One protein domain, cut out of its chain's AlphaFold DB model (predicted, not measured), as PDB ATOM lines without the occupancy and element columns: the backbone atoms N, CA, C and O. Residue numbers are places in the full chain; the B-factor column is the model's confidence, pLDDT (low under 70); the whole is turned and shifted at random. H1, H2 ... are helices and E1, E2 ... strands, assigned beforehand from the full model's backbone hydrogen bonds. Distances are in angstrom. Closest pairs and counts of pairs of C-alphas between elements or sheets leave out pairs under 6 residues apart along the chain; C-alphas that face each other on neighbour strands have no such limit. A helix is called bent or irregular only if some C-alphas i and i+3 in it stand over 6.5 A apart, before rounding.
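This is residues 18 to 38, 102 to 227 and 238 to 297 of the 301 residues of an uncharacterized protein of Candidatus Gastranaerophilales bacterium HUM_4 (UniProt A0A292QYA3). A strongly twisted sheet of eight strands curls round one long helix, H2; at one end of the longest axis, beyond H3, lies a loop-rich lobe made of H4 and the long unnamed stretches 253 to 266 and 274 to 297. The 207 printed residues hold four named helices and eight named strands, along the chain E1 H1 E2 H2 E3 E4 E5 E6 H3 E7 E8 H4, of mixed class. The sheet is mixed, in the order E1 E3 E4 E5 E6 E8 E7 E2. The whole is compact, radius of gyration of the C-alphas 17.0 A, spanning 51 by 41 by 30 A.

E1, residues 19 to 21, is an edge strand parallel to E3, residues 142 to 146; N 20 and O 143, 2.8 A apart, are within hydrogen-bond range. H1, residues 22 to 26, touches H2, residues 116 to 137, at residues 122 to 126 alone; the closest C-alphas are those of Asn 26 and Thr 125, 5.8 A. E2, residues 29 to 34, the other edge strand, is antiparallel to E7, residues 212 to 224, with N 221 and O 33 at 2.8 A. H2 is irregular, C-alphas 132 and 135 being 8.6 A apart, with a kink of 73 degrees near residue 131. Its closest C-alphas to E8, residues 243 to 252, are those of Asp 124 and Gly 246, 4.2 A. E3, E4, residues 149 to 158, E5, residues 162 to 168, and E6, residues 175 to 180, form a meander, each the antiparallel neighbour of the one before; N 144 and O 151 are 2.7 A apart, N 154 and O 166 3.0 A, N 163 and O 179 2.8 A. H3, residues 191 to 201, is on the sheet at a height of 9.7 A, over E7 and, with 3 C-alphas, only just over E8. E6, H3 and E7 make a split strand-helix-strand unit, E8 between its strands, with a right-handed crossover. E8 is antiparallel to E6, N 178 and O 249 at 2.9 A, and to E7, N 250 and O 214 at 2.8 A. H4, residues 267 to 273, is not on the sheet and only just apart from H3, closest 8.3 A. Each O i to N i+4 pair is within hydrogen-bond range in H1, H3 and H4, and 16 of 18 in H2.

E1 begins at C-alpha 19, (-48.818, 20.967, -21.805). H2 measures 24.6 A from first to last C-alpha, E4 26.2 A, E8 26.8 A and H3 15.3 A. E7, 30.2 A, bends by 71 degrees at residue 221. H4 ends at C-alpha 273, (-33.421, 65.719, -15.865).

The farthest C-alphas, of Ile 238 and Gly 263, are 54.8 A apart. Residues 39 to 101 and 228 to 237 are not printed, with gaps of 18.8 A and 14.0 A. E8 to H4 is a long link. pLDDT is under 70 at residues 18, 33 to 38 and 238 to 240.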
ATOM      1  N   SER A  18     -53.011  20.348 -21.790       63.22
ATOM      2  CA  SER A  18     -52.455  20.897 -20.539       63.22
ATOM      3  C   SER A  18     -50.951  21.218 -20.573       63.22
ATOM      4  O   SER A  18     -50.498  22.073 -19.817       63.22
ATOM      5  N   ASN A  19     -50.186  20.579 -21.469       79.00
ATOM      6  CA  ASN A  19     -48.818  20.967 -21.805       79.00
ATOM      7  C   ASN A  19     -48.718  21.474 -23.257       79.00
ATOM      8  O   ASN A  19     -49.082  20.760 -24.195       79.00
ATOM      9  N   ILE A  20     -48.141  22.662 -23.439       85.31
ATOM     10  CA  ILE A  20     -47.780  23.264 -24.723       85.31
ATOM     11  C   ILE A  20     -46.297  22.989 -24.985       85.31
ATOM     12  O   ILE A  20     -45.402  23.597 -24.390       85.31
ATOM     13  N   GLU A  21     -46.017  22.071 -25.906       88.62
ATOM     14  CA  GLU A  21     -44.653  21.798 -26.360       88.62
ATOM     15  C   GLU A  21     -44.233  22.785 -27.452       88.62
ATOM     16  O   GLU A  21     -44.519  22.599 -28.639       88.62
ATOM     17  N   ILE A  22     -43.509  23.829 -27.053       89.25
ATOM     18  CA  ILE A  22     -43.114  24.929 -27.940       89.25
ATOM     19  C   ILE A  22     -42.299  24.442 -29.148       89.25
ATOM     20  O   ILE A  22     -42.509  24.895 -30.274       89.25
ATOM     21  N   SER A  23     -41.421  23.456 -28.956       87.31
ATOM     22  CA  SER A  23     -40.601  22.892 -30.034       87.31
ATOM     23  C   SER A  23     -41.423  22.198 -31.128       87.31
ATOM     24  O   SER A  23     -41.027  22.225 -32.295       87.31
ATOM     25  N   LYS A  24     -42.577  21.601 -30.791       87.94
ATOM     26  CA  LYS A  24     -43.492  20.993 -31.773       87.94
ATOM     27  C   LYS A  24     -44.205  22.051 -32.606       87.94
ATOM     28  O   LYS A  24     -44.438  21.824 -33.789       87.94
ATOM     29  N   ILE A  25     -44.534  23.187 -31.998       86.94
ATOM     30  CA  ILE A  25     -45.191  24.308 -32.675       86.94
ATOM     31  C   ILE A  25     -44.205  24.982 -33.623       86.94
ATOM     32  O   ILE A  25     -44.503  25.121 -34.801       86.94
ATOM     33  N   ASN A  26     -42.992  25.287 -33.155       87.00
ATOM     34  CA  ASN A  26     -41.971  25.935 -33.979       87.00
ATOM     35  C   ASN A  26     -41.657  25.156 -35.271       87.00
ATOM     36  O   ASN A  26     -41.409  25.758 -36.305       87.00
ATOM     37  N   LYS A  27     -41.711  23.815 -35.246       88.88
ATOM     38  CA  LYS A  27     -41.496  22.967 -36.437       88.88
ATOM     39  C   LYS A  27     -42.563  23.126 -37.529       88.88
ATOM     40  O   LYS A  27     -42.325  22.702 -38.657       88.88
ATOM     41  N   LYS A  28     -43.734  23.666 -37.190       88.06
ATOM     42  CA  LYS A  28     -44.845  23.905 -38.123       88.06
ATOM     43  C   LYS A  28     -44.774  25.287 -38.765       88.06
ATOM     44  O   LYS A  28     -45.399  25.487 -39.800       88.06
ATOM     45  N   LEU A  29     -44.015  26.202 -38.159       87.19
ATOM     46  CA  LEU A  29     -43.870  27.570 -38.630       87.19
ATOM     47  C   LEU A  29     -42.769  27.654 -39.690       87.19
ATOM     48  O   LEU A  29     -41.638  27.228 -39.448       87.19
ATOM     49  N   ILE A  30     -43.089  28.218 -40.849       85.62
ATOM     50  CA  ILE A  30     -42.113  28.592 -41.876       85.62
ATOM     51  C   ILE A  30     -41.845  30.082 -41.750       85.62
ATOM     52  O   ILE A  30     -42.781  30.872 -41.714       85.62
ATOM     53  N   GLU A  31     -40.575  30.469 -41.705       85.06
ATOM     54  CA  GLU A  31     -40.181  31.873 -41.802       85.06
ATOM     55  C   GLU A  31     -40.238  32.330 -43.259       85.06
ATOM     56  O   GLU A  31     -39.578  31.740 -44.113       85.06
ATOM     57  N   TYR A  32     -41.007  33.383 -43.523       72.88
ATOM     58  CA  TYR A  32     -41.132  33.979 -44.855       72.88
ATOM     59  C   TYR A  32     -40.242  35.202 -45.000       72.88
ATOM     60  O   TYR A  32     -39.413  35.296 -45.900       72.88
ATOM     61  N   GLU A  33     -40.422  36.151 -44.087       67.69
ATOM     62  CA  GLU A  33     -39.796  37.457 -44.173       67.69
ATOM     63  C   GLU A  33     -39.502  37.961 -42.764       67.69
ATOM     64  O   GLU A  33     -40.387  38.117 -41.917       67.69
ATOM     65  N   LYS A  34     -38.220  38.204 -42.504       65.75
ATOM     66  CA  LYS A  34     -37.764  38.900 -41.308       65.75
ATOM     67  C   LYS A  34     -38.039  40.388 -41.488       65.75
ATOM     68  O   LYS A  34     -37.807  40.916 -42.570       65.75
ATOM     69  N   ASN A  35     -38.487  41.066 -40.435       64.56
ATOM     70  CA  ASN A  35     -38.597  42.518 -40.469       64.56
ATOM     71  C   ASN A  35     -37.201  43.117 -40.721       64.56
ATOM     72  O   ASN A  35     -36.326  43.025 -39.860       64.56
ATOM     73  N   ASP A  36     -36.986  43.715 -41.894       57.88
ATOM     74  CA  ASP A  36     -35.734  44.396 -42.267       57.88
ATOM     75  C   ASP A  36     -35.710  45.869 -41.789       57.88
ATOM     76  O   ASP A  36     -34.939  46.710 -42.280       57.88
ATOM     77  N   PHE A  37     -36.573  46.178 -40.812       56.41
ATOM     78  CA  PHE A  37     -36.891  47.514 -40.312       56.41
ATOM     79  C   PHE A  37     -37.610  48.396 -41.352       56.41
ATOM     80  O   PHE A  37     -37.805  49.591 -41.122       56.41
ATOM     81  N   ILE A  38     -38.033  47.811 -42.481       45.00
ATOM     82  CA  ILE A  38     -38.934  48.362 -43.492       45.00
ATOM     83  C   ILE A  38     -40.242  47.572 -43.412       45.00
ATOM     84  O   ILE A  38     -40.433  46.557 -44.063       45.00
ATOM     85  N   ILE A 102     -30.286  40.096 -29.889       94.94
ATOM     86  CA  ILE A 102     -31.012  39.914 -28.637       94.94
ATOM     87  C   ILE A 102     -30.399  40.857 -27.609       94.94
ATOM     88  O   ILE A 102     -29.204  40.801 -27.318       94.94
ATOM     89  N   ILE A 103     -31.229  41.715 -27.022       95.12
ATOM     90  CA  ILE A 103     -30.807  42.539 -25.894       95.12
ATOM     91  C   ILE A 103     -30.780  41.627 -24.674       95.12
ATOM     92  O   ILE A 103     -31.815  41.121 -24.237       95.12
ATOM     93  N   LYS A 104     -29.583  41.400 -24.135       94.00
ATOM     94  CA  LYS A 104     -29.342  40.474 -23.030       94.00
ATOM     95  C   LYS A 104     -28.648  41.196 -21.882       94.00
ATOM     96  O   LYS A 104     -27.424  41.275 -21.842       94.00
ATOM     97  N   HIS A 105     -29.430  41.681 -20.920       92.06
ATOM     98  CA  HIS A 105     -28.881  42.264 -19.693       92.06
ATOM     99  C   HIS A 105     -28.582  41.182 -18.654       92.06
ATOM    100  O   HIS A 105     -27.510  41.165 -18.053       92.06
ATOM    101  N   LYS A 106     -29.521  40.250 -18.451       92.44
ATOM    102  CA  LYS A 106     -29.369  39.129 -17.520       92.44
ATOM    103  C   LYS A 106     -30.302  37.994 -17.917       92.44
ATOM    104  O   LYS A 106     -31.456  38.236 -18.242       92.44
ATOM    105  N   VAL A 107     -29.831  36.750 -17.829       94.56
ATOM    106  CA  VAL A 107     -30.717  35.581 -17.935       94.56
ATOM    107  C   VAL A 107     -31.438  35.400 -16.590       94.56
ATOM    108  O   VAL A 107     -30.761  35.253 -15.569       94.56
ATOM    109  N   PRO A 108     -32.783  35.445 -16.544       95.62
ATOM    110  CA  PRO A 108     -33.540  35.178 -15.320       95.62
ATOM    111  C   PRO A 108     -33.229  33.791 -14.756       95.62
ATOM    112  O   PRO A 108     -33.064  32.847 -15.528       95.62
ATOM    113  N   SER A 109     -33.246  33.624 -13.429       95.56
ATOM    114  CA  SER A 109     -33.020  32.302 -12.811       95.56
ATOM    115  C   SER A 109     -34.084  31.271 -13.212       95.56
ATOM    116  O   SER A 109     -33.826  30.069 -13.243       95.56
ATOM    117  N   LEU A 110     -35.265  31.737 -13.641       95.62
ATOM    118  CA  LEU A 110     -36.281  30.904 -14.284       95.62
ATOM    119  C   LEU A 110     -35.733  30.108 -15.487       95.62
ATOM    120  O   LEU A 110     -36.217  29.007 -15.745       95.62
ATOM    121  N   PHE A 111     -34.717  30.610 -16.187       94.75
ATOM    122  CA  PHE A 111     -34.091  29.949 -17.334       94.75
ATOM    123  C   PHE A 111     -32.647  29.495 -17.068       94.75
ATOM    124  O   PHE A 111     -31.912  29.172 -18.001       94.75
ATOM    125  N   GLU A 112     -32.217  29.474 -15.807       91.31
ATOM    126  CA  GLU A 112     -30.864  29.054 -15.448       91.31
ATOM    127  C   GLU A 112     -30.579  27.618 -15.911       91.31
ATOM    128  O   GLU A 112     -31.414  26.722 -15.775       91.31
ATOM    129  N   GLY A 113     -29.396  27.417 -16.499       89.38
ATOM    130  CA  GLY A 113     -28.970  26.136 -17.067       89.38
ATOM    131  C   GLY A 113     -29.519  25.817 -18.465       89.38
ATOM    132  O   GLY A 113     -29.096  24.821 -19.046       89.38
ATOM    133  N   MET A 114     -30.412  26.637 -19.032       92.25
ATOM    134  CA  MET A 114     -30.877  26.469 -20.415       92.25
ATOM    135  C   MET A 114     -29.956  27.154 -21.426       92.25
ATOM    136  O   MET A 114     -29.278  28.138 -21.121       92.25
ATOM    137  N   ASN A 115     -29.978  26.665 -22.666       91.19
ATOM    138  CA  ASN A 115     -29.290  27.311 -23.778       91.19
ATOM    139  C   ASN A 115     -30.046  28.583 -24.219       91.19
ATOM    140  O   ASN A 115     -31.268  28.565 -24.370       91.19
ATOM    141  N   ILE A 116     -29.329  29.690 -24.446       91.38
ATOM    142  CA  ILE A 116     -29.950  30.979 -24.800       91.38
ATOM    143  C   ILE A 116     -30.684  30.951 -26.145       91.38
ATOM    144  O   ILE A 116     -31.750  31.557 -26.264       91.38
ATOM    145  N   ASP A 117     -30.189  30.195 -27.123       91.44
ATOM    146  CA  ASP A 117     -30.839  30.039 -28.426       91.44
ATOM    147  C   ASP A 117     -32.141  29.249 -28.285       91.44
ATOM    148  O   ASP A 117     -33.134  29.552 -28.944       91.44
ATOM    149  N   SER A 118     -32.164  28.244 -27.406       91.88
ATOM    150  CA  SER A 118     -33.390  27.508 -27.093       91.88
ATOM    151  C   SER A 118     -34.428  28.402 -26.419       91.88
ATOM    152  O   SER A 118     -35.594  28.380 -26.814       91.88
ATOM    153  N   ILE A 119     -34.012  29.213 -25.434       94.56
ATOM    154  CA  ILE A 119     -34.898  30.166 -24.747       94.56
ATOM    155  C   ILE A 119     -35.492  31.140 -25.768       94.56
ATOM    156  O   ILE A 119     -36.708  31.279 -25.851       94.56
ATOM    157  N   THR A 120     -34.649  31.803 -26.558       95.31
ATOM    158  CA  THR A 120     -35.082  32.850 -27.494       95.31
ATOM    159  C   THR A 120     -35.994  32.294 -28.586       95.31
ATOM    160  O   THR A 120     -37.073  32.844 -28.790       95.31
ATOM    161  N   LYS A 121     -35.670  31.140 -29.188       94.62
ATOM    162  CA  LYS A 121     -36.560  30.456 -30.149       94.62
ATOM    163  C   LYS A 121     -37.899  30.066 -29.531       94.62
ATOM    164  O   LYS A 121     -38.941  30.144 -30.192       94.62
ATOM    165  N   ALA A 122     -37.888  29.632 -28.272       95.50
ATOM    166  CA  ALA A 122     -39.116  29.286 -27.578       95.50
ATOM    167  C   ALA A 122     -39.985  30.522 -27.310       95.50
ATOM    168  O   ALA A 122     -41.189  30.481 -27.555       95.50
ATOM    169  N   LEU A 123     -39.380  31.630 -26.875       97.31
ATOM    170  CA  LEU A 123     -40.073  32.900 -26.654       97.31
ATOM    171  C   LEU A 123     -40.583  33.518 -27.965       97.31
ATOM    172  O   LEU A 123     -41.710  34.009 -28.003       97.31
ATOM    173  N   ASP A 124     -39.829  33.409 -29.063       96.56
ATOM    174  CA  ASP A 124     -40.291  33.803 -30.396       96.56
ATOM    175  C   ASP A 124     -41.563  33.037 -30.768       96.56
ATOM    176  O   ASP A 124     -42.585  33.633 -31.107       96.56
ATOM    177  N   THR A 125     -41.537  31.711 -30.645       95.25
ATOM    178  CA  THR A 125     -42.693  30.860 -30.961       95.25
ATOM    179  C   THR A 125     -43.880  31.153 -30.042       95.25
ATOM    180  O   THR A 125     -45.020  31.231 -30.493       95.25
ATOM    181  N   LEU A 126     -43.622  31.357 -28.750       95.88
ATOM    182  CA  LEU A 126     -44.651  31.708 -27.779       95.88
ATOM    183  C   LEU A 126     -45.310  33.049 -28.116       95.88
ATOM    184  O   LEU A 126     -46.524  33.173 -28.000       95.88
ATOM    185  N   SER A 127     -44.542  34.033 -28.585       96.31
ATOM    186  CA  SER A 127     -45.092  35.327 -28.999       96.31
ATOM    187  C   SER A 127     -46.067  35.198 -30.181       96.31
ATOM    188  O   SER A 127     -47.111  35.849 -30.173       96.31
ATOM    189  N   TYR A 128     -45.799  34.301 -31.140       93.50
ATOM    190  CA  TYR A 128     -46.749  33.969 -32.213       93.50
ATOM    191  C   TYR A 128     -48.050  33.392 -31.641       93.50
ATOM    192  O   TYR A 128     -49.131  33.901 -31.930       93.50
ATOM    193  N   LEU A 129     -47.947  32.397 -30.752       91.44
ATOM    194  CA  LEU A 129     -49.113  31.774 -30.113       91.44
ATOM    195  C   LEU A 129     -49.939  32.764 -29.294       91.44
ATOM    196  O   LEU A 129     -51.167  32.711 -29.308       91.44
ATOM    197  N   ILE A 130     -49.274  33.667 -28.576       93.00
ATOM    198  CA  ILE A 130     -49.944  34.712 -27.808       93.00
ATOM    199  C   ILE A 130     -50.696  35.650 -28.757       93.00
ATOM    200  O   ILE A 130     -51.880  35.896 -28.538       93.00
ATOM    201  N   ARG A 131     -50.069  36.147 -29.829       89.12
ATOM    202  CA  ARG A 131     -50.741  37.053 -30.780       89.12
ATOM    203  C   ARG A 131     -51.967  36.416 -31.426       89.12
ATOM    204  O   ARG A 131     -53.021  37.045 -31.457       89.12
ATOM    205  N   ASP A 132     -51.828  35.183 -31.897       82.75
ATOM    206  CA  ASP A 132     -52.879  34.476 -32.632       82.75
ATOM    207  C   ASP A 132     -53.985  33.936 -31.702       82.75
ATOM    208  O   ASP A 132     -55.164  33.918 -32.054       82.75
ATOM    209  N   GLY A 133     -53.627  33.535 -30.477       80.50
ATOM    210  CA  GLY A 133     -54.467  32.681 -29.635       80.50
ATOM    211  C   GLY A 133     -54.626  33.095 -28.172       80.50
ATOM    212  O   GLY A 133     -55.150  32.293 -27.393       80.50
ATOM    213  N   TYR A 134     -54.231  34.309 -27.746       82.50
ATOM    214  CA  TYR A 134     -54.259  34.675 -26.313       82.50
ATOM    215  C   TYR A 134     -55.620  34.474 -25.630       82.50
ATOM    216  O   TYR A 134     -55.664  34.236 -24.426       82.50
ATOM    217  N   LYS A 135     -56.738  34.579 -26.364       84.62
ATOM    218  CA  LYS A 135     -58.086  34.382 -25.805       84.62
ATOM    219  C   LYS A 135     -58.273  32.972 -25.246       84.62
ATOM    220  O   LYS A 135     -58.897  32.831 -24.197       84.62
ATOM    221  N   SER A 136     -57.715  31.965 -25.912       81.25
ATOM    222  CA  SER A 136     -57.726  30.581 -25.432       81.25
ATOM    223  C   SER A 136     -56.755  30.408 -24.269       81.25
ATOM    224  O   SER A 136     -57.123  29.875 -23.228       81.25
ATOM    225  N   LEU A 137     -55.556  30.988 -24.387       83.81
ATOM    226  CA  LEU A 137     -54.530  30.919 -23.342       83.81
ATOM    227  C   LEU A 137     -54.945  31.606 -22.027       83.81
ATOM    228  O   LEU A 137     -54.458  31.252 -20.958       83.81
ATOM    229  N   LYS A 138     -55.847  32.591 -22.085       81.06
ATOM    230  CA  LYS A 138     -56.335  33.326 -20.909       81.06
ATOM    231  C   LYS A 138     -57.146  32.458 -19.942       81.06
ATOM    232  O   LYS A 138     -57.118  32.717 -18.742       81.06
ATOM    233  N   ASN A 139     -57.907  31.491 -20.452       75.31
ATOM    234  CA  ASN A 139     -58.897  30.754 -19.656       75.31
ATOM    235  C   ASN A 139     -58.405  29.373 -19.206       75.31
ATOM    236  O   ASN A 139     -59.121  28.669 -18.496       75.31
ATOM    237  N   GLU A 140     -57.200  28.982 -19.615       72.75
ATOM    238  CA  GLU A 140     -56.638  27.658 -19.374       72.75
ATOM    239  C   GLU A 140     -55.397  27.754 -18.479       72.75
ATOM    240  O   GLU A 140     -54.618  28.708 -18.551       72.75
ATOM    241  N   SER A 141     -55.195  26.746 -17.625       76.12
ATOM    242  CA  SER A 141     -53.903  26.562 -16.966       76.12
ATOM    243  C   SER A 141     -52.939  25.997 -18.000       76.12
ATOM    244  O   SER A 141     -53.029  24.828 -18.372       76.12
ATOM    245  N   ASN A 142     -52.057  26.859 -18.494       87.31
ATOM    246  CA  ASN A 142     -51.123  26.516 -19.551       87.31
ATOM    247  C   ASN A 142     -49.748  26.235 -18.957       87.31
ATOM    248  O   ASN A 142     -49.187  27.076 -18.256       87.31
ATOM    249  N   GLN A 143     -49.184  25.072 -19.272       90.69
ATOM    250  CA  GLN A 143     -47.806  24.743 -18.937       90.69
ATOM    251  C   GLN A 143     -46.981  24.613 -20.213       90.69
ATOM    252  O   GLN A 143     -47.262  23.793 -21.080       90.69
ATOM    253  N   LEU A 144     -45.942  25.423 -20.334       91.62
ATOM    254  CA  LEU A 144     -44.988  25.393 -21.430       91.62
ATOM    255  C   LEU A 144     -43.889  24.375 -21.141       91.62
ATOM    256  O   LEU A 144     -43.382  24.311 -20.020       91.62
ATOM    257  N   LEU A 145     -43.470  23.635 -22.164       90.38
ATOM    258  CA  LEU A 145     -42.253  22.829 -22.117       90.38
ATOM    259  C   LEU A 145     -41.149  23.500 -22.946       90.38
ATOM    260  O   LEU A 145     -41.230  23.529 -24.177       90.38
ATOM    261  N   ILE A 146     -40.120  24.019 -22.268       89.06
ATOM    262  CA  ILE A 146     -38.931  24.658 -22.862       89.06
ATOM    263  C   ILE A 146     -37.692  23.910 -22.355       89.06
ATOM    264  O   ILE A 146     -37.474  23.859 -21.149       89.06
ATOM    265  N   ASP A 147     -36.916  23.283 -23.249       83.19
ATOM    266  CA  ASP A 147     -35.740  22.455 -22.908       83.19
ATOM    267  C   ASP A 147     -35.986  21.469 -21.746       83.19
ATOM    268  O   ASP A 147     -35.193  21.334 -20.818       83.19
ATOM    269  N   ASN A 148     -37.126  20.769 -21.787       81.31
ATOM    270  CA  ASN A 148     -37.609  19.838 -20.754       81.31
ATOM    271  C   ASN A 148     -37.989  20.474 -19.405       81.31
ATOM    272  O   ASN A 148     -38.433  19.764 -18.499       81.31
ATOM    273  N   LYS A 149     -37.881  21.799 -19.256       89.00
ATOM    274  CA  LYS A 149     -38.406  22.517 -18.098       89.00
ATOM    275  C   LYS A 149     -39.859  22.900 -18.325       89.00
ATOM    276  O   LYS A 149     -40.237  23.414 -19.377       89.00
ATOM    277  N   LYS A 150     -40.659  22.655 -17.295       92.19
ATOM    278  CA  LYS A 150     -42.056  23.063 -17.214       92.19
ATOM    279  C   LYS A 150     -42.141  24.480 -16.663       92.19
ATOM    280  O   LYS A 150     -41.598  24.746 -15.591       92.19
ATOM    281  N   ILE A 151     -42.791  25.364 -17.406       94.31
ATOM    282  CA  ILE A 151     -43.004  26.763 -17.038       94.31
ATOM    283  C   ILE A 151     -44.490  27.055 -17.169       94.31
ATOM    284  O   ILE A 151     -45.052  26.957 -18.253       94.31
ATOM    285  N   ASP A 152     -45.125  27.421 -16.070       94.25
ATOM    286  CA  ASP A 152     -46.519  27.827 -16.061       94.25
ATOM    287  C   ASP A 152     -46.658  29.218 -16.682       94.25
ATOM    288  O   ASP A 152     -45.869  30.132 -16.407       94.25
ATOM    289  N   LEU A 153     -47.688  29.358 -17.508       94.25
ATOM    290  CA  LEU A 153     -48.046  30.554 -18.249       94.25
ATOM    291  C   LEU A 153     -49.378  31.087 -17.708       94.25
ATOM    292  O   LEU A 153     -50.404  30.413 -17.772       94.25
ATOM    293  N   GLU A 154     -49.363  32.305 -17.174       94.44
ATOM    294  CA  GLU A 154     -50.527  32.942 -16.549       94.44
ATOM    295  C   GLU A 154     -50.801  34.296 -17.213       94.44
ATOM    296  O   GLU A 154     -49.930  35.163 -17.253       94.44
ATOM    297  N   TYR A 155     -51.999  34.484 -17.764       94.19
ATOM    298  CA  TYR A 155     -52.383  35.742 -18.410       94.19
ATOM    299  C   TYR A 155     -52.512  36.869 -17.381       94.19
ATOM    300  O   TYR A 155     -53.235  36.726 -16.398       94.19
ATOM    301  N   LEU A 156     -51.857  38.007 -17.636       92.94
ATOM    302  CA  LEU A 156     -51.941  39.191 -16.776       92.94
ATOM    303  C   LEU A 156     -52.841  40.275 -17.370       92.94
ATOM    304  O   LEU A 156     -53.638  40.874 -16.653       92.94
ATOM    305  N   GLY A 157     -52.737  40.533 -18.674       91.75
ATOM    306  CA  GLY A 157     -53.469  41.635 -19.289       91.75
ATOM    307  C   GLY A 157     -53.169  41.832 -20.769       91.75
ATOM    308  O   GLY A 157     -52.235  41.256 -21.323       91.75
ATOM    309  N   LYS A 158     -53.981  42.671 -21.411       91.50
ATOM    310  CA  LYS A 158     -53.799  43.130 -22.788       91.50
ATOM    311  C   LYS A 158     -54.045  44.631 -22.815       91.50
ATOM    312  O   LYS A 158     -55.133  45.063 -22.447       91.50
ATOM    313  N   GLY A 159     -53.049  45.379 -23.269       86.88
ATOM    314  CA  GLY A 159     -53.159  46.801 -23.570       86.88
ATOM    315  C   GLY A 159     -53.387  47.052 -25.062       86.88
ATOM    316  O   GLY A 159     -53.674  46.131 -25.839       86.88
ATOM    317  N   CYS A 160     -53.222  48.311 -25.467       83.62
ATOM    318  CA  CYS A 160     -53.329  48.731 -26.865       83.62
ATOM    319  C   CYS A 160     -52.223  48.129 -27.739       83.62
ATOM    320  O   CYS A 160     -52.507  47.677 -28.843       83.62
ATOM    321  N   ASN A 161     -50.994  48.051 -27.213       87.12
ATOM    322  CA  ASN A 161     -49.814  47.667 -27.995       87.12
ATOM    323  C   ASN A 161     -49.226  46.311 -27.607       87.12
ATOM    324  O   ASN A 161     -48.316  45.827 -28.277       87.12
ATOM    325  N   SER A 162     -49.710  45.678 -26.534       93.56
ATOM    326  CA  SER A 162     -49.105  44.443 -26.036       93.56
ATOM    327  C   SER A 162     -50.053  43.541 -25.253       93.56
ATOM    328  O   SER A 162     -51.113  43.954 -24.781       93.56
ATOM    329  N   ILE A 163     -49.639  42.285 -25.115       95.81
ATOM    330  CA  ILE A 163     -50.260  41.249 -24.299       95.81
ATOM    331  C   ILE A 163     -49.207  40.755 -23.309       95.81
ATOM    332  O   ILE A 163     -48.082  40.445 -23.706       95.81
ATOM    333  N   VAL A 164     -49.565  40.680 -22.030       96.06
ATOM    334  CA  VAL A 164     -48.640  40.367 -20.940       96.06
ATOM    335  C   VAL A 164     -49.029  39.058 -20.271       96.06
ATOM    336  O   VAL A 164     -50.178  38.854 -19.870       96.06
ATOM    337  N   PHE A 165     -48.039  38.188 -20.113       96.94
ATOM    338  CA  PHE A 165     -48.142  36.936 -19.380       96.94
ATOM    339  C   PHE A 165     -47.066  36.856 -18.299       96.94
ATOM    340  O   PHE A 165     -45.963  37.367 -18.455       96.94
ATOM    341  N   LYS A 166     -47.368  36.169 -17.205       97.00
ATOM    342  CA  LYS A 166     -46.414  35.765 -16.176       97.00
ATOM    343  C   LYS A 166     -45.894  34.370 -16.493       97.00
ATOM    344  O   LYS A 166     -46.682  33.469 -16.770       97.00
ATOM    345  N   LEU A 167     -44.581  34.198 -16.391       97.19
ATOM    346  CA  LEU A 167     -43.899  32.911 -16.482       97.19
ATOM    347  C   LEU A 167     -43.370  32.521 -15.097       97.19
ATOM    348  O   LEU A 167     -42.693  33.323 -14.446       97.19
ATOM    349  N   LYS A 168     -43.679  31.305 -14.631       95.94
ATOM    350  CA  LYS A 168     -43.253  30.803 -13.309       95.94
ATOM    351  C   LYS A 168     -43.033  29.288 -13.312       95.94
ATOM    352  O   LYS A 168     -43.638  28.583 -14.101       95.94
ATOM    353  N   ASP A 169     -42.200  28.778 -12.410       93.62
ATOM    354  CA  ASP A 169     -41.960  27.330 -12.237       93.62
ATOM    355  C   ASP A 169     -42.156  26.854 -10.780       93.62
ATOM    356  O   ASP A 169     -41.795  25.730 -10.426       93.62
ATOM    357  N   GLY A 170     -42.665  27.737  -9.913       90.00
ATOM    358  CA  GLY A 170     -42.860  27.496  -8.479       90.00
ATOM    359  C   GLY A 170     -41.580  27.473  -7.633       90.00
ATOM    360  O   GLY A 170     -41.679  27.356  -6.415       90.00
ATOM    361  N   LYS A 171     -40.392  27.589  -8.240       92.56
ATOM    362  CA  LYS A 171     -39.088  27.515  -7.553       92.56
ATOM    363  C   LYS A 171     -38.308  28.821  -7.635       92.56
ATOM    364  O   LYS A 171     -37.603  29.177  -6.697       92.56
ATOM    365  N   ASN A 172     -38.423  29.514  -8.761       95.75
ATOM    366  CA  ASN A 172     -37.698  30.734  -9.072       95.75
ATOM    367  C   ASN A 172     -38.620  31.957  -9.023       95.75
ATOM    368  O   ASN A 172     -39.831  31.821  -9.233       95.75
ATOM    369  N   PRO A 173     -38.061  33.164  -8.805       96.50
ATOM    370  CA  PRO A 173     -38.793  34.401  -9.022       96.50
ATOM    371  C   PRO A 173     -39.448  34.411 -10.414       96.50
ATOM    372  O   PRO A 173     -38.776  34.094 -11.404       96.50
ATOM    373  N   PRO A 174     -40.747  34.739 -10.507       97.56
ATOM    374  CA  PRO A 174     -41.436  34.813 -11.785       97.56
ATOM    375  C   PRO A 174     -40.925  35.990 -12.619       97.56
ATOM    376  O   PRO A 174     -40.374  36.959 -12.095       97.56
ATOM    377  N   VAL A 175     -41.176  35.928 -13.923       98.19
ATOM    378  CA  VAL A 175     -40.927  37.037 -14.854       98.19
ATOM    379  C   VAL A 175     -42.205  37.395 -15.600       98.19
ATOM    380  O   VAL A 175     -43.101  36.559 -15.738       98.19
ATOM    381  N   ALA A 176     -42.292  38.630 -16.083       97.94
ATOM    382  CA  ALA A 176     -43.339  39.046 -17.003       97.94
ATOM    383  C   ALA A 176     -42.802  39.007 -18.438       97.94
ATOM    384  O   ALA A 176     -41.735  39.545 -18.726       97.94
ATOM    385  N   MET A 177     -43.549  38.374 -19.334       98.00
ATOM    386  CA  MET A 177     -43.331  38.417 -20.770       98.00
ATOM    387  C   MET A 177     -44.349  39.355 -21.406       98.00
ATOM    388  O   MET A 177     -45.554  39.122 -21.298       98.00
ATOM    389  N   LYS A 178     -43.867  40.376 -22.112       97.44
ATOM    390  CA  LYS A 178     -44.690  41.275 -22.926       97.44
ATOM    391  C   LYS A 178     -44.500  40.902 -24.392       97.44
ATOM    392  O   LYS A 178     -43.381  40.857 -24.893       97.44
ATOM    393  N   THR A 179     -45.601  40.601 -25.071       97.44
ATOM    394  CA  THR A 179     -45.654  40.330 -26.513       97.44
ATOM    395  C   THR A 179     -46.357  41.489 -27.200       97.44
ATOM    396  O   THR A 179     -47.498  41.793 -26.858       97.44
ATOM    397  N   TYR A 180     -45.707  42.140 -28.161       94.00
ATOM    398  CA  TYR A 180     -46.248  43.346 -28.801       94.00
ATOM    399  C   TYR A 180     -47.161  42.972 -29.959       94.00
ATOM    400  O   TYR A 180     -46.821  42.069 -30.713       94.00
ATOM    401  N   ILE A 181     -48.310  43.633 -30.091       90.62
ATOM    402  CA  ILE A 181     -49.361  43.266 -31.054       90.62
ATOM    403  C   ILE A 181     -48.903  43.546 -32.489       90.62
ATOM    404  O   ILE A 181     -48.981  42.641 -33.316       90.62
ATOM    405  N   ASN A 182     -48.337  44.735 -32.726       87.06
ATOM    406  CA  ASN A 182     -47.724  45.146 -33.994       87.06
ATOM    407  C   ASN A 182     -46.206  45.311 -33.789       87.06
ATOM    408  O   ASN A 182     -45.718  46.431 -33.621       87.06
ATOM    409  N   PRO A 183     -45.439  44.213 -33.676       87.38
ATOM    410  CA  PRO A 183     -44.005  44.291 -33.390       87.38
ATOM    411  C   PRO A 183     -43.184  44.974 -34.500       87.38
ATOM    412  O   PRO A 183     -42.033  45.345 -34.279       87.38
ATOM    413  N   GLU A 184     -43.757  45.131 -35.690       83.75
ATOM    414  CA  GLU A 184     -43.172  45.845 -36.822       83.75
ATOM    415  C   GLU A 184     -43.170  47.374 -36.695       83.75
ATOM    416  O   GLU A 184     -42.365  48.031 -37.358       83.75
ATOM    417  N   ASP A 185     -44.065  47.943 -35.884       85.50
ATOM    418  CA  ASP A 185     -44.257  49.386 -35.794       85.50
ATOM    419  C   ASP A 185     -43.049  50.020 -35.110       85.50
ATOM    420  O   ASP A 185     -42.699  49.628 -34.003       85.50
ATOM    421  N   ILE A 186     -42.435  51.037 -35.726       87.44
ATOM    422  CA  ILE A 186     -41.302  51.774 -35.142       87.44
ATOM    423  C   ILE A 186     -41.762  53.186 -34.792       87.44
ATOM    424  O   ILE A 186     -41.869  54.057 -35.653       87.44
ATOM    425  N   ASN A 187     -42.063  53.402 -33.515       88.38
ATOM    426  CA  ASN A 187     -42.434  54.700 -32.945       88.38
ATOM    427  C   ASN A 187     -42.252  54.693 -31.415       88.38
ATOM    428  O   ASN A 187     -41.898  53.664 -30.835       88.38
ATOM    429  N   SER A 188     -42.504  55.820 -30.748       90.50
ATOM    430  CA  SER A 188     -42.334  55.933 -29.294       90.50
ATOM    431  C   SER A 188     -43.229  54.970 -28.505       90.50
ATOM    432  O   SER A 188     -42.782  54.433 -27.501       90.50
ATOM    433  N   LEU A 189     -44.450  54.680 -28.959       89.25
ATOM    434  CA  LEU A 189     -45.416  53.798 -28.282       89.25
ATOM    435  C   LEU A 189     -45.210  52.299 -28.573       89.25
ATOM    436  O   LEU A 189     -45.905  51.450 -28.013       89.25
ATOM    437  N   SER A 190     -44.286  51.965 -29.471       90.88
ATOM    438  CA  SER A 190     -43.972  50.590 -29.865       90.88
ATOM    439  C   SER A 190     -42.914  49.945 -28.962       90.88
ATOM    440  O   SER A 190     -42.300  50.608 -28.122       90.88
ATOM    441  N   ILE A 191     -42.610  48.665 -29.216       93.94
ATOM    442  CA  ILE A 191     -41.459  47.973 -28.612       93.94
ATOM    443  C   ILE A 191     -40.155  48.768 -28.767       93.94
ATOM    444  O   ILE A 191     -39.329  48.780 -27.861       93.94
ATOM    445  N   TRP A 192     -39.979  49.473 -29.887       94.50
ATOM    446  CA  TRP A 192     -38.772  50.241 -30.172       94.50
ATOM    447  C   TRP A 192     -38.613  51.453 -29.265       94.50
ATOM    448  O   TRP A 192     -37.498  51.764 -28.857       94.50
ATOM    449  N   GLY A 193     -39.711  52.130 -28.931       94.19
ATOM    450  CA  GLY A 193     -39.665  53.251 -28.000       94.19
ATOM    451  C   GLY A 193     -39.442  52.794 -26.568       94.19
ATOM    452  O   GLY A 193     -38.574  53.333 -25.889       94.19
ATOM    453  N   GLU A 194     -40.135  51.740 -26.138       95.56
ATOM    454  CA  GLU A 194     -39.947  51.180 -24.798       95.56
ATOM    455  C   GLU A 194     -38.524  50.640 -24.594       95.56
ATOM    456  O   GLU A 194     -37.876  50.922 -23.586       95.56
ATOM    457  N   LEU A 195     -37.984  49.909 -25.574       96.81
ATOM    458  CA  LEU A 195     -36.610  49.420 -25.504       96.81
ATOM    459  C   LEU A 195     -35.580  50.545 -25.579       96.81
ATOM    460  O   LEU A 195     -34.524  50.410 -24.966       96.81
ATOM    461  N   ALA A 196     -35.870  51.645 -26.282       95.81
ATOM    462  CA  ALA A 196     -34.978  52.797 -26.300       95.81
ATOM    463  C   ALA A 196     -34.852  53.420 -24.903       95.81
ATOM    464  O   ALA A 196     -33.749  53.771 -24.488       95.81
ATOM    465  N   VAL A 197     -35.954  53.482 -24.147       96.12
ATOM    466  CA  VAL A 197     -35.914  53.890 -22.737       96.12
ATOM    467  C   VAL A 197     -35.078  52.923 -21.921       96.12
ATOM    468  O   VAL A 197     -34.161  53.368 -21.239       96.12
ATOM    469  N   TYR A 198     -35.329  51.614 -22.038       96.25
ATOM    470  CA  TYR A 198     -34.542  50.614 -21.314       96.25
ATOM    471  C   TYR A 198     -33.039  50.709 -21.592       96.25
ATOM    472  O   TYR A 198     -32.260  50.524 -20.660       96.25
ATOM    473  N   GLN A 199     -32.622  51.017 -22.826       93.50
ATOM    474  CA  GLN A 199     -31.202  51.217 -23.137       93.50
ATOM    475  C   GLN A 199     -30.618  52.425 -22.399       93.50
ATOM    476  O   GLN A 199     -29.576  52.310 -21.754       93.50
ATOM    477  N   ASP A 200     -31.300  53.570 -22.429       92.06
ATOM    478  CA  ASP A 200     -30.750  54.793 -21.840       92.06
ATOM    479  C   ASP A 200     -30.746  54.781 -20.319       92.06
ATOM    480  O   ASP A 200     -29.819  55.326 -19.708       92.06
ATOM    481  N   VAL A 201     -31.746  54.137 -19.717       92.00
ATOM    482  CA  VAL A 201     -31.839  53.973 -18.266       92.00
ATOM    483  C   VAL A 201     -31.002  52.806 -17.751       92.00
ATOM    484  O   VAL A 201     -30.832  52.703 -16.548       92.00
ATOM    485  N   GLN A 202     -30.443  51.932 -18.597       84.12
ATOM    486  CA  GLN A 202     -29.688  50.760 -18.127       84.12
ATOM    487  C   GLN A 202     -28.476  51.149 -17.263       84.12
ATOM    488  O   GLN A 202     -28.153  50.467 -16.290       84.12
ATOM    489  N   SER A 203     -27.784  52.228 -17.637       80.31
ATOM    490  CA  SER A 203     -26.648  52.766 -16.879       80.31
ATOM    491  C   SER A 203     -27.074  53.678 -15.730       80.31
ATOM    492  O   SER A 203     -26.247  54.040 -14.896       80.31
ATOM    493  N   GLU A 204     -28.339  54.086 -15.714       82.50
ATOM    494  CA  GLU A 204     -28.906  54.965 -14.706       82.50
ATOM    495  C   GLU A 204     -29.525  54.081 -13.626       82.50
ATOM    496  O   GLU A 204     -30.290  53.162 -13.901       82.50
ATOM    497  N   ASN A 205     -29.190  54.308 -12.361       87.94
ATOM    498  CA  ASN A 205     -29.812  53.541 -11.287       87.94
ATOM    499  C   ASN A 205     -31.262  54.030 -11.100       87.94
ATOM    500  O   ASN A 205     -31.521  54.844 -10.217       87.94
ATOM    501  N   ILE A 206     -32.190  53.613 -11.967       95.19
ATOM    502  CA  ILE A 206     -33.610  53.971 -11.877       95.19
ATOM    503  C   ILE A 206     -34.310  52.988 -10.952       95.19
ATOM    504  O   ILE A 206     -34.329  51.776 -11.179       95.19
ATOM    505  N   ASN A 207     -34.882  53.516  -9.877       94.88
ATOM    506  CA  ASN A 207     -35.259  52.691  -8.738       94.88
ATOM    507  C   ASN A 207     -36.672  52.093  -8.822       94.88
ATOM    508  O   ASN A 207     -36.989  51.157  -8.083       94.88
ATOM    509  N   ASN A 208     -37.503  52.598  -9.732       95.62
ATOM    510  CA  ASN A 208     -38.927  52.292  -9.801       95.62
ATOM    511  C   ASN A 208     -39.417  51.941 -11.218       95.62
ATOM    512  O   ASN A 208     -40.550  52.242 -11.583       95.62
ATOM    513  N   ILE A 209     -38.581  51.258 -11.998       96.06
ATOM    514  CA  ILE A 209     -38.987  50.563 -13.229       96.06
ATOM    515  C   ILE A 209     -38.611  49.075 -13.143       96.06
ATOM    516  O   ILE A 209     -37.632  48.740 -12.458       96.06
ATOM    517  N   PRO A 210     -39.363  48.159 -13.782       95.81
ATOM    518  CA  PRO A 210     -38.977  46.757 -13.895       95.81
ATOM    519  C   PRO A 210     -37.576  46.617 -14.489       95.81
ATOM    520  O   PRO A 210     -37.193  47.370 -15.377       95.81
ATOM    521  N   ALA A 211     -36.785  45.652 -14.027       95.00
ATOM    522  CA  ALA A 211     -35.547  45.325 -14.730       95.00
ATOM    523  C   ALA A 211     -35.867  44.640 -16.071       95.00
ATOM    524  O   ALA A 211     -36.598  43.649 -16.092       95.00
ATOM    525  N   LEU A 212     -35.280  45.113 -17.174       96.88
ATOM    526  CA  LEU A 212     -35.275  44.369 -18.434       96.88
ATOM    527  C   LEU A 212     -34.253  43.232 -18.342       96.88
ATOM    528  O   LEU A 212     -33.082  43.463 -18.041       96.88
ATOM    529  N   PHE A 213     -34.681  42.001 -18.607       97.19
ATOM    530  CA  PHE A 213     -33.799  40.835 -18.598       97.19
ATOM    531  C   PHE A 213     -33.340  40.468 -20.005       97.19
ATOM    532  O   PHE A 213     -32.137  40.459 -20.285       97.19
ATOM    533  N   LEU A 214     -34.309  40.193 -20.881       97.56
ATOM    534  CA  LEU A 214     -34.105  39.782 -22.267       97.56
ATOM    535  C   LEU A 214     -35.108  40.510 -23.164       97.56
ATOM    536  O   LEU A 214     -36.255  40.701 -22.765       97.56
ATOM    537  N   ALA A 215     -34.722  40.842 -24.390       97.81
ATOM    538  CA  ALA A 215     -35.663  41.292 -25.408       97.81
ATOM    539  C   ALA A 215     -35.249  40.854 -26.806       97.81
ATOM    540  O   ALA A 215     -34.067  40.889 -27.153       97.81
ATOM    541  N   ASN A 216     -36.251  40.529 -27.620       96.94
ATOM    542  CA  ASN A 216     -36.096  40.410 -29.059       96.94
ATOM    543  C   ASN A 216     -36.930  41.502 -29.745       96.94
ATOM    544  O   ASN A 216     -38.149  41.343 -29.854       96.94
ATOM    545  N   PRO A 217     -36.311  42.608 -30.201       93.00
ATOM    546  CA  PRO A 217     -37.022  43.641 -30.950       93.00
ATOM    547  C   PRO A 217     -37.389  43.198 -32.372       93.00
ATOM    548  O   PRO A 217     -38.275  43.780 -32.990       93.00
ATOM    549  N   ILE A 218     -36.714  42.175 -32.907       91.31
ATOM    550  CA  ILE A 218     -36.949  41.681 -34.259       91.31
ATOM    551  C   ILE A 218     -38.189  40.790 -34.264       91.31
ATOM    552  O   ILE A 218     -38.361  39.930 -33.398       91.31
ATOM    553  N   CYS A 219     -39.026  40.960 -35.285       89.31
ATOM    554  CA  CYS A 219     -40.099  40.035 -35.616       89.31
ATOM    555  C   CYS A 219     -39.889  39.397 -36.993       89.31
ATOM    556  O   CYS A 219     -39.199  39.938 -37.859       89.31
ATOM    557  N   VAL A 220     -40.485  38.223 -37.180       87.75
ATOM    558  CA  VAL A 220     -40.449  37.453 -38.426       87.75
ATOM    559  C   VAL A 220     -41.871  37.038 -38.773       87.75
ATOM    560  O   VAL A 220     -42.571  36.487 -37.917       87.75
ATOM    561  N   LYS A 221     -42.289  37.305 -40.012       86.06
ATOM    562  CA  LYS A 221     -43.540  36.806 -40.587       86.06
ATOM    563  C   LYS A 221     -43.443  35.302 -40.773       86.06
ATOM    564  O   LYS A 221     -42.445  34.797 -41.298       86.06
ATOM    565  N   VAL A 222     -44.477  34.599 -40.333       85.81
ATOM    566  CA  VAL A 222     -44.531  33.142 -40.382       85.81
ATOM    567  C   VAL A 222     -45.840  32.638 -40.962       85.81
ATOM    568  O   VAL A 222     -46.894  33.208 -40.695       85.81
ATOM    569  N   GLU A 223     -45.765  31.540 -41.702       85.56
ATOM    570  CA  GLU A 223     -46.911  30.693 -42.051       85.56
ATOM    571  C   GLU A 223     -46.909  29.464 -41.144       85.56
ATOM    572  O   GLU A 223     -45.856  28.902 -40.833       85.56
ATOM    573  N   ASP A 224     -48.088  29.026 -40.743       85.62
ATOM    574  CA  ASP A 224     -48.350  27.818 -39.991       85.62
ATOM    575  C   ASP A 224     -48.904  26.748 -40.927       85.62
ATOM    576  O   ASP A 224     -50.080  26.742 -41.282       85.62
ATOM    577  N   LYS A 225     -48.060  25.763 -41.252       84.00
ATOM    578  CA  LYS A 225     -48.403  24.644 -42.149       84.00
ATOM    579  C   LYS A 225     -49.621  23.823 -41.720       84.00
ATOM    580  O   LYS A 225     -50.011  22.905 -42.435       84.00
ATOM    581  N   THR A 226     -50.151  24.040 -40.517       79.94
ATOM    582  CA  THR A 226     -51.335  23.326 -40.028       79.94
ATOM    583  C   THR A 226     -52.642  24.075 -40.245       79.94
ATOM    584  O   THR A 226     -53.703  23.489 -40.028       79.94
ATOM    585  N   LYS A 227     -52.592  25.336 -40.685       76.12
ATOM    586  CA  LYS A 227     -53.774  26.088 -41.093       76.12
ATOM    587  C   LYS A 227     -54.085  25.753 -42.552       76.12
ATOM    588  O   LYS A 227     -53.336  26.098 -43.456       76.12
ATOM    589  N   ILE A 238     -54.223  37.296 -51.309       47.53
ATOM    590  CA  ILE A 238     -53.366  36.230 -50.786       47.53
ATOM    591  C   ILE A 238     -52.794  36.737 -49.451       47.53
ATOM    592  O   ILE A 238     -51.980  37.658 -49.411       47.53
ATOM    593  N   LYS A 239     -53.244  36.168 -48.326       51.16
ATOM    594  CA  LYS A 239     -52.515  36.308 -47.062       51.16
ATOM    595  C   LYS A 239     -51.191  35.572 -47.217       51.16
ATOM    596  O   LYS A 239     -51.155  34.352 -47.131       51.16
ATOM    597  N   ASP A 240     -50.114  36.322 -47.423       60.88
ATOM    598  CA  ASP A 240     -48.766  35.759 -47.566       60.88
ATOM    599  C   ASP A 240     -48.206  35.176 -46.248       60.88
ATOM    600  O   ASP A 240     -47.155  34.539 -46.259       60.88
ATOM    601  N   PHE A 241     -48.855  35.408 -45.095       71.06
ATOM    602  CA  PHE A 241     -48.432  34.866 -43.797       71.06
ATOM    603  C   PHE A 241     -49.553  34.827 -42.738       71.06
ATOM    604  O   PHE A 241     -50.514  35.600 -42.783       71.06
ATOM    605  N   ASP A 242     -49.367  33.984 -41.717       79.38
ATOM    606  CA  ASP A 242     -50.338  33.693 -40.650       79.38
ATOM    607  C   ASP A 242     -50.130  34.501 -39.367       79.38
ATOM    608  O   ASP A 242     -51.045  34.631 -38.555       79.38
ATOM    609  N   GLY A 243     -48.934  35.047 -39.157       84.94
ATOM    610  CA  GLY A 243     -48.660  35.946 -38.042       84.94
ATOM    611  C   GLY A 243     -47.184  36.286 -37.892       84.94
ATOM    612  O   GLY A 243     -46.391  36.124 -38.818       84.94
ATOM    613  N   TYR A 244     -46.817  36.746 -36.694       87.94
ATOM    614  CA  TYR A 244     -45.448  37.134 -36.357       87.94
ATOM    615  C   TYR A 244     -44.920  36.360 -35.156       87.94
ATOM    616  O   TYR A 244     -45.567  36.324 -34.104       87.94
ATOM    617  N   LYS A 245     -43.694  35.849 -35.271       92.44
ATOM    618  CA  LYS A 245     -42.866  35.457 -34.122       92.44
ATOM    619  C   LYS A 245     -41.837  36.544 -33.798       92.44
ATOM    620  O   LYS A 245     -41.529  37.368 -34.655       92.44
ATOM    621  N   GLY A 246     -41.298  36.546 -32.582       93.94
ATOM    622  CA  GLY A 246     -40.397  37.599 -32.095       93.94
ATOM    623  C   GLY A 246     -41.150  38.825 -31.571       93.94
ATOM    624  O   GLY A 246     -42.347  38.746 -31.290       93.94
ATOM    625  N   GLY A 247     -40.476  39.961 -31.398       94.69
ATOM    626  CA  GLY A 247     -41.094  41.185 -30.876       94.69
ATOM    627  C   GLY A 247     -41.644  41.013 -29.457       94.69
ATOM    628  O   GLY A 247     -42.856  41.113 -29.236       94.69
ATOM    629  N   TRP A 248     -40.774  40.693 -28.505       97.88
ATOM    630  CA  TRP A 248     -41.141  40.448 -27.110       97.88
ATOM    631  C   TRP A 248     -40.079  40.968 -26.141       97.88
ATOM    632  O   TRP A 248     -38.907  41.121 -26.495       97.88
ATOM    633  N   THR A 249     -40.486  41.192 -24.893       98.31
ATOM    634  CA  THR A 249     -39.591  41.492 -23.769       98.31
ATOM    635  C   THR A 249     -39.867  40.561 -22.592       98.31
ATOM    636  O   THR A 249     -40.996  40.115 -22.379       98.31
ATOM    637  N   ILE A 250     -38.817  40.252 -21.834       98.44
ATOM    638  CA  ILE A 250     -38.865  39.583 -20.535       98.44
ATOM    639  C   ILE A 250     -38.363  40.578 -19.501       98.44
ATOM    640  O   ILE A 250     -37.195  40.974 -19.525       98.44
ATOM    641  N   VAL A 251     -39.245  40.954 -18.585       97.62
ATOM    642  CA  VAL A 251     -38.972  41.926 -17.529       97.62
ATOM    643  C   VAL A 251     -39.236  41.325 -16.155       97.62
ATOM    644  O   VAL A 251     -39.879  40.281 -15.999       97.62
ATOM    645  N   GLU A 252     -38.712  41.993 -15.140       96.75
ATOM    646  CA  GLU A 252     -39.026  41.735 -13.742       96.75
ATOM    647  C   GLU A 252     -40.539  41.740 -13.503       96.75
ATOM    648  O   GLU A 252     -41.255  42.646 -13.930       96.75
ATOM    649  N   TYR A 253     -41.036  40.711 -12.818       97.31
ATOM    650  CA  TYR A 253     -42.433  40.673 -12.413       97.31
ATOM    651  C   TYR A 253     -42.632  41.527 -11.161       97.31
ATOM    652  O   TYR A 253     -42.102  41.208 -10.097       97.31
ATOM    653  N   ILE A 254     -43.424  42.589 -11.296       96.19
ATOM    654  CA  ILE A 254     -43.735  43.534 -10.225       96.19
ATOM    655  C   ILE A 254     -45.151  43.287  -9.693       96.19
ATOM    656  O   ILE A 254     -46.087  43.038 -10.452       96.19
ATOM    657  N   THR A 255     -45.309  43.393  -8.376       95.12
ATOM    658  CA  THR A 255     -46.596  43.417  -7.666       95.12
ATOM    659  C   THR A 255     -46.753  44.718  -6.883       95.12
ATOM    660  O   THR A 255     -45.794  45.471  -6.713       95.12
ATOM    661  N   LYS A 256     -47.954  44.986  -6.359       93.81
ATOM    662  CA  LYS A 256     -48.218  46.195  -5.556       93.81
ATOM    663  C   LYS A 256     -47.347  46.274  -4.297       93.81
ATOM    664  O   LYS A 256     -47.064  47.363  -3.816       93.81
ATOM    665  N   GLU A 257     -46.918  45.124  -3.789       94.75
ATOM    666  CA  GLU A 257     -46.096  44.961  -2.590       94.75
ATOM    667  C   GLU A 257     -44.593  44.970  -2.897       94.75
ATOM    668  O   GLU A 257     -43.778  44.883  -1.978       94.75
ATOM    669  N   THR A 258     -44.203  45.042  -4.173       94.19
ATOM    670  CA  THR A 258     -42.788  45.024  -4.550       94.19
ATOM    671  C   THR A 258     -42.108  46.305  -4.058       94.19
ATOM    672  O   THR A 258     -42.519  47.402  -4.448       94.19
ATOM    673  N   PRO A 259     -41.072  46.209  -3.204       92.88
ATOM    674  CA  PRO A 259     -40.389  47.388  -2.697       92.88
ATOM    675  C   PRO A 259     -39.613  48.083  -3.818       92.88
ATOM    676  O   PRO A 259     -39.042  47.430  -4.695       92.88
ATOM    677  N   VAL A 260     -39.558  49.414  -3.771       92.12
ATOM    678  CA  VAL A 260     -38.689  50.217  -4.647       92.12
ATOM    679  C   VAL A 260     -37.234  49.796  -4.432       92.12
ATOM    680  O   VAL A 260     -36.817  49.517  -3.299       92.12
ATOM    681  N   LYS A 261     -36.451  49.735  -5.513       93.19
ATOM    682  CA  LYS A 261     -35.028  49.382  -5.440       93.19
ATOM    683  C   LYS A 261     -34.286  50.403  -4.576       93.19
ATOM    684  O   LYS A 261     -34.594  51.591  -4.567       93.19
ATOM    685  N   LYS A 262     -33.316  49.933  -3.791       91.31
ATOM    686  CA  LYS A 262     -32.552  50.814  -2.901       91.31
ATOM    687  C   LYS A 262     -31.562  51.660  -3.699       91.31
ATOM    688  O   LYS A 262     -30.765  51.120  -4.462       91.31
ATOM    689  N   GLY A 263     -31.549  52.959  -3.407       87.50
ATOM    690  CA  GLY A 263     -30.697  53.931  -4.092       87.50
ATOM    691  C   GLY A 263     -31.194  54.237  -5.505       87.50
ATOM    692  O   GLY A 263     -32.040  53.524  -6.030       87.50
ATOM    693  N   GLY A 264     -30.666  55.302  -6.108       89.06
ATOM    694  CA  GLY A 264     -31.074  55.717  -7.449       89.06
ATOM    695  C   GLY A 264     -32.190  56.760  -7.476       89.06
ATOM    696  O   GLY A 264     -32.769  57.080  -6.435       89.06
ATOM    697  N   ILE A 265     -32.465  57.299  -8.662       95.00
ATOM    698  CA  ILE A 265     -33.513  58.305  -8.897       95.00
ATOM    699  C   ILE A 265     -34.801  57.636  -9.383       95.00
ATOM    700  O   ILE A 265     -34.771  56.500  -9.866       95.00
ATOM    701  N   SER A 266     -35.934  58.325  -9.250       94.88
ATOM    702  CA  SER A 266     -37.176  57.839  -9.851       94.88
ATOM    703  C   SER A 266     -37.162  58.037 -11.370       94.88
ATOM    704  O   SER A 266     -36.446  58.889 -11.900       94.88
ATOM    705  N   PHE A 267     -37.989  57.277 -12.085       95.50
ATOM    706  CA  PHE A 267     -38.178  57.441 -13.523       95.50
ATOM    707  C   PHE A 267     -38.651  58.857 -13.876       95.50
ATOM    708  O   PHE A 267     -38.146  59.451 -14.820       95.50
ATOM    709  N   ASN A 268     -39.532  59.447 -13.065       93.81
ATOM    710  CA  ASN A 268     -40.007  60.818 -13.269       93.81
ATOM    711  C   ASN A 268     -38.889  61.855 -13.110       93.81
ATOM    712  O   ASN A 268     -38.824  62.816 -13.881       93.81
ATOM    713  N   ASP A 269     -37.985  61.652 -12.149       95.00
ATOM    714  CA  ASP A 269     -36.813  62.518 -11.999       95.00
ATOM    715  C   ASP A 269     -35.889  62.385 -13.212       95.00
ATOM    716  O   ASP A 269     -35.397  63.391 -13.717       95.00
ATOM    717  N   TRP A 270     -35.693  61.163 -13.719       95.19
ATOM    718  CA  TRP A 270     -34.912  60.927 -14.934       95.19
ATOM    719  C   TRP A 270     -35.530  61.616 -16.156       95.19
ATOM    720  O   TRP A 270     -34.806  62.286 -16.895       95.19
ATOM    721  N   LEU A 271     -36.854  61.529 -16.336       94.50
ATOM    722  CA  LEU A 271     -37.575  62.243 -17.396       94.50
ATOM    723  C   LEU A 271     -37.336  63.759 -17.301       94.50
ATOM    724  O   LEU A 271     -36.937  64.397 -18.276       94.50
ATOM    725  N   THR A 272     -37.480  64.314 -16.094       93.75
ATOM    726  CA  THR A 272     -37.276  65.744 -15.817       93.75
ATOM    727  C   THR A 272     -35.840  66.182 -16.113       93.75
ATOM    728  O   THR A 272     -35.622  67.165 -16.817       93.75
ATOM    729  N   GLN A 273     -34.842  65.433 -15.631       93.06
ATOM    730  CA  GLN A 273     -33.421  65.719 -15.865       93.06
ATOM    731  C   GLN A 273     -33.055  65.680 -17.349       93.06
ATOM    732  O   GLN A 273     -32.209  66.451 -17.801       93.06
ATOM    733  N   ASN A 274     -33.704  64.799 -18.108       91.81
ATOM    734  CA  ASN A 274     -33.477  64.658 -19.536       91.81
ATOM    735  C   ASN A 274     -34.401  65.541 -20.373       91.81
ATOM    736  O   ASN A 274     -34.342  65.429 -21.591       91.81
ATOM    737  N   ASN A 275     -35.208  66.433 -19.782       92.94
ATOM    738  CA  ASN A 275     -36.170  67.299 -20.473       92.94
ATOM    739  C   ASN A 275     -36.984  66.539 -21.540       92.94
ATOM    740  O   ASN A 275     -36.906  66.839 -22.737       92.94
ATOM    741  N   ILE A 276     -37.648  65.480 -21.085       93.88
ATOM    742  CA  ILE A 276     -38.564  64.609 -21.828       93.88
ATOM    743  C   ILE A 276     -39.763  64.300 -20.937       93.88
ATOM    744  O   ILE A 276     -39.689  64.431 -19.716       93.88
ATOM    745  N   TYR A 277     -40.862  63.868 -21.536       92.31
ATOM    746  CA  TYR A 277     -42.056  63.466 -20.807       92.31
ATOM    747  C   TYR A 277     -42.621  62.163 -21.363       92.31
ATOM    748  O   TYR A 277     -42.335  61.757 -22.487       92.31
ATOM    749  N   HIS A 278     -43.418  61.495 -20.538       93.12
ATOM    750  CA  HIS A 278     -44.088  60.255 -20.888       93.12
ATOM    751  C   HIS A 278     -45.562  60.550 -21.189       93.12
ATOM    752  O   HIS A 278     -46.284  61.061 -20.332       93.12
ATOM    753  N   LEU A 279     -45.998  60.236 -22.410       88.19
ATOM    754  CA  LEU A 279     -47.313  60.599 -22.957       88.19
ATOM    755  C   LEU A 279     -48.492  59.967 -22.209       88.19
ATOM    756  O   LEU A 279     -49.591  60.514 -22.227       88.19
ATOM    757  N   ASP A 280     -48.268  58.826 -21.558       83.19
ATOM    758  CA  ASP A 280     -49.317  58.044 -20.901       83.19
ATOM    759  C   ASP A 280     -48.968  57.728 -19.438       83.19
ATOM    760  O   ASP A 280     -48.930  56.578 -19.013       83.19
ATOM    761  N   MET A 281     -48.632  58.743 -18.635       80.19
ATOM    762  CA  MET A 281     -48.520  58.547 -17.180       80.19
ATOM    763  C   MET A 281     -49.906  58.483 -16.529       80.19
ATOM    764  O   MET A 281     -50.318  59.390 -15.805       80.19
ATOM    765  N   SER A 282     -50.641  57.411 -16.810       80.06
ATOM    766  CA  SER A 282     -51.939  57.099 -16.213       80.06
ATOM    767  C   SER A 282     -51.801  56.051 -15.104       80.06
ATOM    768  O   SER A 282     -50.817  55.315 -15.048       80.06
ATOM    769  N   PHE A 283     -52.788  55.971 -14.198       73.88
ATOM    770  CA  PHE A 283     -52.785  55.011 -13.080       73.88
ATOM    771  C   PHE A 283     -52.628  53.550 -13.527       73.88
ATOM    772  O   PHE A 283     -52.082  52.748 -12.774       73.88
ATOM    773  N   ASP A 284     -53.070  53.217 -14.740       80.38
ATOM    774  CA  ASP A 284     -52.992  51.863 -15.294       80.38
ATOM    775  C   ASP A 284     -51.549  51.434 -15.619       80.38
ATOM    776  O   ASP A 284     -51.255  50.238 -15.645       80.38
ATOM    777  N   ASN A 285     -50.629  52.396 -15.770       85.56
ATOM    778  CA  ASN A 285     -49.205  52.157 -16.026       85.56
ATOM    779  C   ASN A 285     -48.356  52.112 -14.743       85.56
ATOM    780  O   ASN A 285     -47.125  52.023 -14.813       85.56
ATOM    781  N   PHE A 286     -49.006  52.127 -13.571       91.12
ATOM    782  CA  PHE A 286     -48.364  51.943 -12.273       91.12
ATOM    783  C   PHE A 286     -48.747  50.612 -11.626       91.12
ATOM    784  O   PHE A 286     -49.920  50.283 -11.443       91.12
ATOM    785  N   ILE A 287     -47.740  49.872 -11.162       92.81
ATOM    786  CA  ILE A 287     -47.930  48.733 -10.262       92.81
ATOM    787  C   ILE A 287     -47.247  49.055  -8.936       92.81
ATOM    788  O   ILE A 287     -46.026  48.975  -8.802       92.81
ATOM    789  N   GLY A 288     -48.049  49.447  -7.943       92.12
ATOM    790  CA  GLY A 288     -47.515  49.960  -6.683       92.12
ATOM    791  C   GLY A 288     -46.700  51.227  -6.937       92.12
ATOM    792  O   GLY A 288     -47.231  52.209  -7.445       92.12
ATOM    793  N   ALA A 289     -45.412  51.195  -6.600       92.25
ATOM    794  CA  ALA A 289     -44.501  52.322  -6.803       92.25
ATOM    795  C   ALA A 289     -43.782  52.321  -8.169       92.25
ATOM    796  O   ALA A 289     -43.025  53.251  -8.445       92.25
ATOM    797  N   TYR A 290     -43.982  51.291  -8.997       95.56
ATOM    798  CA  TYR A 290     -43.251  51.095 -10.250       95.56
ATOM    799  C   TYR A 290     -44.030  51.562 -11.477       95.56
ATOM    800  O   TYR A 290     -45.232  51.324 -11.555       95.56
ATOM    801  N   VAL A 291     -43.317  52.116 -12.460       94.69
ATOM    802  CA  VAL A 291     -43.817  52.416 -13.814       94.69
ATOM    803  C   VAL A 291     -43.507  51.230 -14.732       94.69
ATOM    804  O   VAL A 291     -42.358  50.794 -14.764       94.69
ATOM    805  N   THR A 292     -44.491  50.670 -15.446       90.12
ATOM    806  CA  THR A 292     -44.329  49.384 -16.171       90.12
ATOM    807  C   THR A 292     -44.512  49.440 -17.686       90.12
ATOM    808  O   THR A 292     -44.003  48.555 -18.376       90.12
ATOM    809  N   ASP A 293     -45.182  50.460 -18.219       89.50
ATOM    810  CA  ASP A 293     -45.189  50.766 -19.650       89.50
ATOM    811  C   ASP A 293     -44.290  51.980 -19.858       89.50
ATOM    812  O   ASP A 293     -44.649  53.063 -19.427       89.50
ATOM    813  N   LEU A 294     -43.077  51.779 -20.388       92.88
ATOM    814  CA  LEU A 294     -42.061  52.844 -20.488       92.88
ATOM    815  C   LEU A 294     -41.995  53.489 -21.877       92.88
ATOM    816  O   LEU A 294     -41.159  54.361 -22.107       92.88
ATOM    817  N   GLY A 295     -42.805  53.018 -22.828       90.31
ATOM    818  CA  GLY A 295     -42.908  53.620 -24.156       90.31
ATOM    819  C   GLY A 295     -43.530  55.021 -24.110       90.31
ATOM    820  O   GLY A 295     -43.762  55.602 -23.066       90.31
ATOM    821  N   GLY A 296     -43.808  55.607 -25.267       89.62
ATOM    822  CA  GLY A 296     -44.494  56.897 -25.353       89.62
ATOM    823  C   GLY A 296     -43.685  58.075 -24.816       89.62
ATOM    824  O   GLY A 296     -44.278  59.039 -24.342       89.62
ATOM    825  N   ILE A 297     -42.354  58.019 -24.883       91.81
ATOM    826  CA  ILE A 297     -41.516  59.178 -24.569       91.81
ATOM    827  C   ILE A 297     -41.543  60.183 -25.712       91.81
ATOM    828  O   ILE A 297     -41.415  59.817 -26.883       91.81
TER     829      ILE A 297